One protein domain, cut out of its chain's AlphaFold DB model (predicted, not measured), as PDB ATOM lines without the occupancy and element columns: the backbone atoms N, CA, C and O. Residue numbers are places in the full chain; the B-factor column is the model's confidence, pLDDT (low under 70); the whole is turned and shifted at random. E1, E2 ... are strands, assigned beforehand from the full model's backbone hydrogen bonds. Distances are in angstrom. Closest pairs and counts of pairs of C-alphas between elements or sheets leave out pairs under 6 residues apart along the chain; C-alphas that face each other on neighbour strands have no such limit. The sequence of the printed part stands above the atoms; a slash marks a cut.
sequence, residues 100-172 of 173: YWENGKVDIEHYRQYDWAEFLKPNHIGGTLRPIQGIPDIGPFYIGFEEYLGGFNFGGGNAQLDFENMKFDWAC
ATOM      1  N   TYR A 100     324.348 398.238 469.575       92.94
ATOM      2  CA  TYR A 100     323.252 398.282 470.523       92.94
ATOM      3  C   TYR A 100     321.954 397.839 469.849       92.94
ATOM      4  O   TYR A 100     321.811 397.854 468.625       92.94
ATOM      5  N   TRP A 101     320.992 397.454 470.678       94.69
ATOM      6  CA  TRP A 101     319.644 397.110 470.248       94.69
ATOM      7  C   TRP A 101     318.733 398.315 470.458       94.69
ATOM      8  O   TRP A 101     318.492 398.738 471.594       94.69
ATOM      9  N   GLU A 102     318.239 398.901 469.372       96.94
ATOM     10  CA  GLU A 102     317.327 400.038 469.415       96.94
ATOM     11  C   GLU A 102     316.080 399.687 470.240       96.94
ATOM     12  O   GLU A 102     315.452 398.642 470.058       96.94
ATOM     13  N   ASN A 103     315.728 400.552 471.194       94.88
ATOM     14  CA  ASN A 103     314.648 400.316 472.161       94.88
ATOM     15  C   ASN A 103     314.806 399.029 473.006       94.88
ATOM     16  O   ASN A 103     313.821 398.550 473.570       94.88
ATOM     17  N   GLY A 104     316.012 398.458 473.092       92.19
ATOM     18  CA  GLY A 104     316.296 397.233 473.846       92.19
ATOM     19  C   GLY A 104     315.754 395.945 473.212       92.19
ATOM     20  O   GLY A 104     315.646 394.937 473.908       92.19
ATOM     21  N   LYS A 105     315.382 395.958 471.926       95.19
ATOM     22  CA  LYS A 105     314.819 394.792 471.226       95.19
ATOM     23  C   LYS A 105     315.887 393.999 470.478       95.19
ATOM     24  O   LYS A 105     316.523 394.516 469.569       95.19
ATOM     25  N   VAL A 106     316.057 392.735 470.857       93.56
ATOM     26  CA  VAL A 106     317.069 391.836 470.285       93.56
ATOM     27  C   VAL A 106     316.534 391.179 469.006       93.56
ATOM     28  O   VAL A 106     316.038 390.055 469.044       93.56
ATOM     29  N   ASP A 107     316.593 391.899 467.884       94.50
ATOM     30  CA  ASP A 107     316.271 391.409 466.537       94.50
ATOM     31  C   ASP A 107     317.000 392.222 465.446       94.50
ATOM     32  O   ASP A 107     317.440 393.350 465.679       94.50
ATOM     33  N   ILE A 108     317.138 391.651 464.245       93.31
ATOM     34  CA  ILE A 108     317.933 392.246 463.159       93.31
ATOM     35  C   ILE A 108     317.438 393.642 462.752       93.31
ATOM     36  O   ILE A 108     318.245 394.495 462.384       93.31
ATOM     37  N   GLU A 109     316.138 393.915 462.860       96.56
ATOM     38  CA  GLU A 109     315.535 395.204 462.527       96.56
ATOM     39  C   GLU A 109     315.943 396.318 463.502       96.56
ATOM     40  O   GLU A 109     316.008 397.492 463.113       96.56
ATOM     41  N   HIS A 110     316.262 395.970 464.747       97.19
ATOM     42  CA  HIS A 110     316.685 396.897 465.797       97.19
ATOM     43  C   HIS A 110     318.197 396.874 466.055       97.19
ATOM     44  O   HIS A 110     318.680 397.654 466.876       97.19
ATOM     45  N   TYR A 111     318.968 396.046 465.346       94.88
ATOM     46  CA  TYR A 111     320.429 396.089 465.405       94.88
ATOM     47  C   TYR A 111     320.953 397.439 464.901       94.88
ATOM     48  O   TYR A 111     320.660 397.862 463.776       94.88
ATOM     49  N   ARG A 112     321.749 398.129 465.715       95.81
ATOM     50  CA  ARG A 112     322.415 399.383 465.349       95.81
ATOM     51  C   ARG A 112     323.866 399.342 465.790       95.81
ATOM     52  O   ARG A 112     324.200 398.744 466.805       95.81
ATOM     53  N   GLN A 113     324.719 400.020 465.040       94.50
ATOM     54  CA  GLN A 113     326.113 400.231 465.405       94.50
ATOM     55  C   GLN A 113     326.282 401.658 465.933       94.50
ATOM     56  O   GLN A 113     325.615 402.570 465.447       94.50
ATOM     57  N   TYR A 114     327.149 401.862 466.926       94.06
ATOM     58  CA  TYR A 114     327.507 403.213 467.356       94.06
ATOM     59  C   TYR A 114     328.360 403.929 466.298       94.06
ATOM     60  O   TYR A 114     329.236 403.313 465.692       94.06
ATOM     61  N   ASP A 115     328.183 405.245 466.149       94.06
ATOM     62  CA  ASP A 115     328.932 406.060 465.176       94.06
ATOM     63  C   ASP A 115     330.454 405.958 465.375       94.06
ATOM     64  O   ASP A 115     331.206 405.771 464.420       94.06
ATOM     65  N   TRP A 116     330.921 405.977 466.631       92.69
ATOM     66  CA  TRP A 116     332.347 405.828 466.960       92.69
ATOM     67  C   TRP A 116     332.928 404.483 466.505       92.69
ATOM     68  O   TRP A 116     334.143 404.348 466.346       92.69
ATOM     69  N   ALA A 117     332.079 403.476 466.282       92.69
ATOM     70  CA  ALA A 117     332.525 402.158 465.886       92.69
ATOM     71  C   ALA A 117     332.726 402.002 464.375       92.69
ATOM     72  O   ALA A 117     333.332 401.013 463.964       92.69
ATOM     73  N   GLU A 118     332.212 402.910 463.539       88.88
ATOM     74  CA  GLU A 118     332.197 402.783 462.070       88.88
ATOM     75  C   GLU A 118     333.592 402.490 461.493       88.88
ATOM     76  O   GLU A 118     333.768 401.572 460.687       88.88
ATOM     77  N   PHE A 119     334.605 403.207 461.980       85.25
ATOM     78  CA  PHE A 119     335.972 403.144 461.460       85.25
ATOM     79  C   PHE A 119     336.814 402.003 462.036       85.25
ATOM     80  O   PHE A 119     337.928 401.765 461.566       85.25
ATOM     81  N   LEU A 120     336.292 401.267 463.018       89.00
ATOM     82  CA  LEU A 120     337.027 400.191 463.673       89.00
ATOM     83  C   LEU A 120     337.182 399.009 462.713       89.00
ATOM     84  O   LEU A 120     336.207 398.391 462.284       89.00
ATOM     85  N   LYS A 121     338.427 398.710 462.349       87.81
ATOM     86  CA  LYS A 121     338.766 397.580 461.481       87.81
ATOM     87  C   LYS A 121     338.812 396.283 462.297       87.81
ATOM     88  O   LYS A 121     339.113 396.337 463.487       87.81
ATOM     89  N   PRO A 122     338.512 395.125 461.680       85.62
ATOM     90  CA  PRO A 122     338.418 393.853 462.397       85.62
ATOM     91  C   PRO A 122     339.783 393.322 462.865       85.62
ATOM     92  O   PRO A 122     339.859 392.645 463.882       85.62
ATOM     93  N   ASN A 123     340.870 393.695 462.181       90.31
ATOM     94  CA  ASN A 123     342.234 393.414 462.625       90.31
ATOM     95  C   ASN A 123     342.748 394.576 463.476       90.31
ATOM     96  O   ASN A 123     342.831 395.701 462.979       90.31
ATOM     97  N   HIS A 124     343.097 394.327 464.735       92.00
ATOM     98  CA  HIS A 124     343.486 395.383 465.665       92.00
ATOM     99  C   HIS A 124     344.226 394.867 466.903       92.00
ATOM    100  O   HIS A 124     344.246 393.675 467.200       92.00
ATOM    101  N   ILE A 125     344.797 395.802 467.663       91.06
ATOM    102  CA  ILE A 125     345.413 395.550 468.967       91.06
ATOM    103  C   ILE A 125     344.548 396.231 470.029       91.06
ATOM    104  O   ILE A 125     344.367 397.447 469.977       91.06
ATOM    105  N   GLY A 126     344.010 395.448 470.962       91.69
ATOM    106  CA  GLY A 126     343.154 395.904 472.055       91.69
ATOM    107  C   GLY A 126     341.910 396.669 471.593       91.69
ATOM    108  O   GLY A 126     341.553 396.675 470.409       91.69
ATOM    109  N   GLY A 127     341.269 397.351 472.543       94.00
ATOM    110  CA  GLY A 127     340.099 398.188 472.284       94.00
ATOM    111  C   GLY A 127     338.826 397.372 472.100       94.00
ATOM    112  O   GLY A 127     338.600 396.378 472.781       94.00
ATOM    113  N   THR A 128     337.967 397.813 471.187       94.25
ATOM    114  CA  THR A 128     336.683 397.157 470.936       94.25
ATOM    115  C   THR A 128     336.852 395.917 470.055       94.25
ATOM    116  O   THR A 128     337.278 396.046 468.902       94.25
ATOM    117  N   LEU A 129     336.468 394.747 470.579       91.06
ATOM    118  CA  LEU A 129     336.245 393.490 469.860       91.06
ATOM    119  C   LEU A 129     335.110 393.607 468.838       91.06
ATOM    120  O   LEU A 129     334.075 394.223 469.097       91.06
ATOM    121  N   ARG A 130     335.271 392.885 467.729       87.44
ATOM    122  CA  ARG A 130     334.186 392.519 466.811       87.44
ATOM    123  C   ARG A 130     334.066 390.995 466.745       87.44
ATOM    124  O   ARG A 130     334.456 390.411 465.736       87.44
ATOM    125  N   PRO A 131     333.631 390.333 467.829       81.25
ATOM    126  CA  PRO A 131     333.610 388.883 467.852       81.25
ATOM    127  C   PRO A 131     332.500 388.381 466.922       81.25
ATOM    128  O   PRO A 131     331.430 388.984 466.831       81.25
ATOM    129  N   ILE A 132     332.765 387.282 466.217       82.25
ATOM    130  CA  ILE A 132     331.727 386.571 465.451       82.25
ATOM    131  C   ILE A 132     330.785 385.804 466.392       82.25
ATOM    132  O   ILE A 132     329.616 385.596 466.073       82.25
ATOM    133  N   GLN A 133     331.285 385.423 467.568       84.31
ATOM    134  CA  GLN A 133     330.538 384.752 468.631       84.31
ATOM    135  C   GLN A 133     330.571 385.602 469.915       84.31
ATOM    136  O   GLN A 133     330.522 386.830 469.840       84.31
ATOM    137  N   GLY A 134     330.602 384.968 471.090       85.62
ATOM    138  CA  GLY A 134     330.665 385.675 472.368       85.62
ATOM    139  C   GLY A 134     332.024 386.331 472.628       85.62
ATOM    140  O   GLY A 134     333.015 386.036 471.960       85.62
ATOM    141  N   ILE A 135     332.072 387.223 473.616       90.25
ATOM    142  CA  ILE A 135     333.335 387.816 474.082       90.25
ATOM    143  C   ILE A 135     334.115 386.778 474.912       90.25
ATOM    144  O   ILE A 135     333.588 386.300 475.921       90.25
ATOM    145  N   PRO A 136     335.363 386.433 474.540       90.25
ATOM    146  CA  PRO A 136     336.176 385.506 475.317       90.25
ATOM    147  C   PRO A 136     336.732 386.161 476.590       90.25
ATOM    148  O   PRO A 136     336.861 387.381 476.685       90.25
ATOM    149  N   ASP A 137     337.127 385.336 477.562       91.69
ATOM    150  CA  ASP A 137     337.809 385.782 478.785       91.69
ATOM    151  C   ASP A 137     339.272 386.156 478.480       91.69
ATOM    152  O   ASP A 137     340.180 385.338 478.641       91.69
ATOM    153  N   ILE A 138     339.511 387.389 478.030       93.56
ATOM    154  CA  ILE A 138     340.833 387.947 477.698       93.56
ATOM    155  C   ILE A 138     341.076 389.281 478.418       93.56
ATOM    156  O   ILE A 138     340.144 389.984 478.800       93.56
ATOM    157  N   GLY A 139     342.344 389.647 478.597       94.38
ATOM    158  CA  GLY A 139     342.757 390.958 479.089       94.38
ATOM    159  C   GLY A 139     342.591 392.072 478.045       94.38
ATOM    160  O   GLY A 139     342.195 391.819 476.908       94.38
ATOM    161  N   PRO A 140     342.924 393.328 478.393       93.81
ATOM    162  CA  PRO A 140     342.751 394.472 477.495       93.81
ATOM    163  C   PRO A 140     343.848 394.578 476.415       93.81
ATOM    164  O   PRO A 140     343.724 395.369 475.478       93.81
ATOM    165  N   PHE A 141     344.924 393.789 476.530       91.88
ATOM    166  CA  PHE A 141     346.113 393.827 475.670       91.88
ATOM    167  C   PHE A 141     346.191 392.610 474.735       91.88
ATOM    168  O   PHE A 141     347.160 391.851 474.739       91.88
ATOM    169  N   TYR A 142     345.159 392.425 473.916       92.62
ATOM    170  CA  TYR A 142     345.061 391.320 472.960       92.62
ATOM    171  C   TYR A 142     345.252 391.785 471.509       92.62
ATOM    172  O   TYR A 142     345.204 392.976 471.205       92.62
ATOM    173  N   ILE A 143     345.433 390.840 470.591       92.38
ATOM    174  CA  ILE A 143     345.341 391.053 469.143       92.38
ATOM    175  C   ILE A 143     344.070 390.372 468.640       92.38
ATOM    176  O   ILE A 143     343.891 389.175 468.858       92.38
ATOM    177  N   GLY A 144     343.200 391.132 467.980       91.56
ATOM    178  CA  GLY A 144     342.072 390.611 467.212       91.56
ATOM    179  C   GLY A 144     342.455 390.512 465.741       91.56
ATOM    180  O   GLY A 144     342.993 391.482 465.199       91.56
ATOM    181  N   PHE A 145     342.227 389.367 465.095       90.75
ATOM    182  CA  PHE A 145     342.484 389.231 463.661       90.75
ATOM    183  C   PHE A 145     341.599 388.206 462.951       90.75
ATOM    184  O   PHE A 145     341.275 387.152 463.487       90.75
ATOM    185  N   GLU A 146     341.259 388.520 461.709       88.81
ATOM    186  CA  GLU A 146     340.531 387.677 460.763       88.81
ATOM    187  C   GLU A 146     341.487 386.736 460.014       88.81
ATOM    188  O   GLU A 146     342.669 387.031 459.834       88.81
ATOM    189  N   GLU A 147     340.957 385.634 459.489       87.06
ATOM    190  CA  GLU A 147     341.697 384.610 458.730       87.06
ATOM    191  C   GLU A 147     342.559 385.145 457.583       87.06
ATOM    192  O   GLU A 147     343.672 384.668 457.330       87.06
ATOM    193  N   TYR A 148     342.046 386.157 456.879       84.94
ATOM    194  CA  TYR A 148     342.747 386.746 455.746       84.94
ATOM    195  C   TYR A 148     344.046 387.447 456.174       84.94
ATOM    196  O   TYR A 148     344.938 387.641 455.344       84.94
ATOM    197  N   LEU A 149     344.203 387.786 457.462       85.12
ATOM    198  CA  LEU A 149     345.460 388.259 458.033       85.12
ATOM    199  C   LEU A 149     346.413 387.073 458.257       85.12
ATOM    200  O   LEU A 149     346.540 386.534 459.353       85.12
ATOM    201  N   GLY A 150     347.094 386.672 457.185       76.69
ATOM    202  CA  GLY A 150     348.018 385.530 457.165       76.69
ATOM    203  C   GLY A 150     347.528 384.354 456.319       76.69
ATOM    204  O   GLY A 150     348.315 383.459 456.018       76.69
ATOM    205  N   GLY A 151     346.268 384.384 455.868       76.31
ATOM    206  CA  GLY A 151     345.686 383.356 454.999       76.31
ATOM    207  C   GLY A 151     345.457 382.029 455.720       76.31
ATOM    208  O   GLY A 151     345.514 380.967 455.098       76.31
ATOM    209  N   PHE A 152     345.236 382.077 457.034       70.25
ATOM    210  CA  PHE A 152     344.932 380.893 457.821       70.25
ATOM    211  C   PHE A 152     343.464 380.530 457.602       70.25
ATOM    212  O   PHE A 152     342.583 381.210 458.104       70.25
ATOM    213  N   ASN A 153     343.191 379.488 456.818       71.00
ATOM    214  CA  ASN A 153     341.827 379.012 456.597       71.00
ATOM    215  C   ASN A 153     341.441 378.030 457.716       71.00
ATOM    216  O   ASN A 153     341.758 376.840 457.647       71.00
ATOM    217  N   PHE A 154     340.808 378.552 458.760       72.69
ATOM    218  CA  PHE A 154     340.227 377.836 459.895       72.69
ATOM    219  C   PHE A 154     338.702 377.654 459.772       72.69
ATOM    220  O   PHE A 154     338.062 377.190 460.716       72.69
ATOM    221  N   GLY A 155     338.134 377.917 458.592       72.06
ATOM    222  CA  GLY A 155     336.718 377.713 458.295       72.06
ATOM    223  C   GLY A 155     335.829 378.923 458.571       72.06
ATOM    224  O   GLY A 155     334.643 378.724 458.801       72.06
ATOM    225  N   GLY A 156     336.377 380.137 458.529       78.62
ATOM    226  CA  GLY A 156     335.709 381.380 458.899       78.62
ATOM    227  C   GLY A 156     335.994 381.760 460.349       78.62
ATOM    228  O   GLY A 156     336.448 380.938 461.152       78.62
ATOM    229  N   GLY A 157     335.704 383.012 460.697       84.38
ATOM    230  CA  GLY A 157     335.887 383.471 462.065       84.38
ATOM    231  C   GLY A 157     336.968 384.518 462.269       84.38
ATOM    232  O   GLY A 157     337.615 384.984 461.331       84.38
ATOM    233  N   ASN A 158     337.197 384.827 463.543       88.75
ATOM    234  CA  ASN A 158     338.338 385.617 463.966       88.75
ATOM    235  C   ASN A 158     338.947 385.119 465.277       88.75
ATOM    236  O   ASN A 158     338.291 384.506 466.121       88.75
ATOM    237  N   ALA A 159     340.242 385.383 465.416       90.38
ATOM    238  CA  ALA A 159     341.036 385.062 466.584       90.38
ATOM    239  C   ALA A 159     341.086 386.224 467.565       90.38
ATOM    240  O   ALA A 159     341.149 387.397 467.174       90.38
ATOM    241  N   GLN A 160     341.214 385.873 468.840       92.25
ATOM    242  CA  GLN A 160     341.669 386.763 469.895       92.25
ATOM    243  C   GLN A 160     342.887 386.147 470.584       92.25
ATOM    244  O   GLN A 160     342.823 385.050 471.140       92.25
ATOM    245  N   LEU A 161     344.012 386.857 470.539       92.44
ATOM    246  CA  LEU A 161     345.280 386.418 471.116       92.44
ATOM    247  C   LEU A 161     345.746 387.397 472.189       92.44
ATOM    248  O   LEU A 161     346.213 388.492 471.884       92.44
ATOM    249  N   ASP A 162     345.647 386.983 473.444       93.94
ATOM    250  CA  ASP A 162     346.141 387.721 474.599       93.94
ATOM    251  C   ASP A 162     347.512 387.171 475.007       93.94
ATOM    252  O   ASP A 162     347.631 386.091 475.591       93.94
ATOM    253  N   PHE A 163     348.561 387.927 474.681       85.00
ATOM    254  CA  PHE A 163     349.933 387.557 475.023       85.00
ATOM    255  C   PHE A 163     350.271 387.780 476.495       85.00
ATOM    256  O   PHE A 163     351.179 387.125 477.001       85.00
ATOM    257  N   GLU A 164     349.588 388.702 477.171       89.19
ATOM    258  CA  GLU A 164     349.860 388.995 478.576       89.19
ATOM    259  C   GLU A 164     349.409 387.824 479.448       89.19
ATOM    260  O   GLU A 164     350.169 387.342 480.289       89.19
ATOM    261  N   ASN A 165     348.205 387.311 479.187       90.94
ATOM    262  CA  ASN A 165     347.624 386.203 479.947       90.94
ATOM    263  C   ASN A 165     347.799 384.836 479.272       90.94
ATOM    264  O   ASN A 165     347.345 383.829 479.813       90.94
ATOM    265  N   MET A 166     348.471 384.785 478.116       91.81
ATOM    266  CA  MET A 166     348.709 383.568 477.330       91.81
ATOM    267  C   MET A 166     347.412 382.827 476.969       91.81
ATOM    268  O   MET A 166     347.335 381.599 477.066       91.81
ATOM    269  N   LYS A 167     346.389 383.576 476.552       93.12
ATOM    270  CA  LYS A 167     345.084 383.040 476.154       93.12
ATOM    271  C   LYS A 167     344.876 383.180 474.650       93.12
ATOM    272  O   LYS A 167     345.281 384.166 474.037       93.12
ATOM    273  N   PHE A 168     344.231 382.176 474.073       90.94
ATOM    274  CA  PHE A 168     343.853 382.137 472.669       90.94
ATOM    275  C   PHE A 168     342.407 381.676 472.562       90.94
ATOM    276  O   PHE A 168     342.050 380.661 473.163       90.94
ATOM    277  N   ASP A 169     341.620 382.404 471.780       89.62
ATOM    278  CA  ASP A 169     340.262 382.032 471.412       89.62
ATOM    279  C   ASP A 169     340.063 382.167 469.897       89.62
ATOM    280  O   ASP A 169     340.700 383.006 469.248       89.62
ATOM    281  N   TRP A 170     339.209 381.307 469.341       88.00
ATOM    282  CA  TRP A 170     338.807 381.337 467.939       88.00
ATOM    283  C   TRP A 170     337.293 381.200 467.845       88.00
ATOM    284  O   TRP A 170     336.741 380.129 468.112       88.00
ATOM    285  N   ALA A 171     336.637 382.258 467.383       82.75
ATOM    286  CA  ALA A 171     335.216 382.236 467.089       82.75
ATOM    287  C   ALA A 171     335.006 381.752 465.651       82.75
ATOM    288  O   ALA A 171     335.322 382.489 464.725       82.75
ATOM    289  N   CYS A 172     334.468 380.545 465.443       77.12
ATOM    290  CA  CYS A 172     334.102 380.073 464.101       77.12
ATOM    291  C   CYS A 172     332.786 380.706 463.607       77.12
ATOM    292  O   CYS A 172     331.921 381.063 464.415       77.12
TER     293      CYS A 172
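AT A GLANCE: This is residues 100 to 172 of the 173 residues of an uncharacterized protein of Stenotrophomonas maltophilia (UniProt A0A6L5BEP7). With little regular structure, a small looped head, residues 100 to 113 with E1, joins through winding residues 114 to 141 to a three-stranded sheet at the other end. The 73 printed residues, 18 in named elements, hold E1, E2, E3, E4 and no named helix: all strand. E2 - E3 - E4 is a meander, each strand the antiparallel neighbour of the one before. The whole is only just loose, close to compact, radius of gyration of the C-alphas 13.7 A, spanning 38 by 26 by 22 A.

IN THESE COORDINATES: Find C-alpha 111 at (320.429, 396.089, 465.405), where E1, residues 111 to 113, begins. E2, residues 142 to 146, runs 13.5 A; E3, 158 to 162, and E4, 167 to 171, 13.4 A each, E4 ending at (335.216, 382.236, 467.089).

HOW THE PARTS SIT: E1 pairs with no named strand. In hairpin E2 and E3, 163 degrees, find N 143 and O 161 within hydrogen-bond range, 2.8 A; in hairpin E3 and E4, 169 degrees, N 160 and O 169, 2.9 A.

THE WHOLE: C-alphas 103 and 150 are farthest apart, 39.5 A. The printed part has no cut; links E1 to E2 and E2 to E3 are long. No printed residue is under 70.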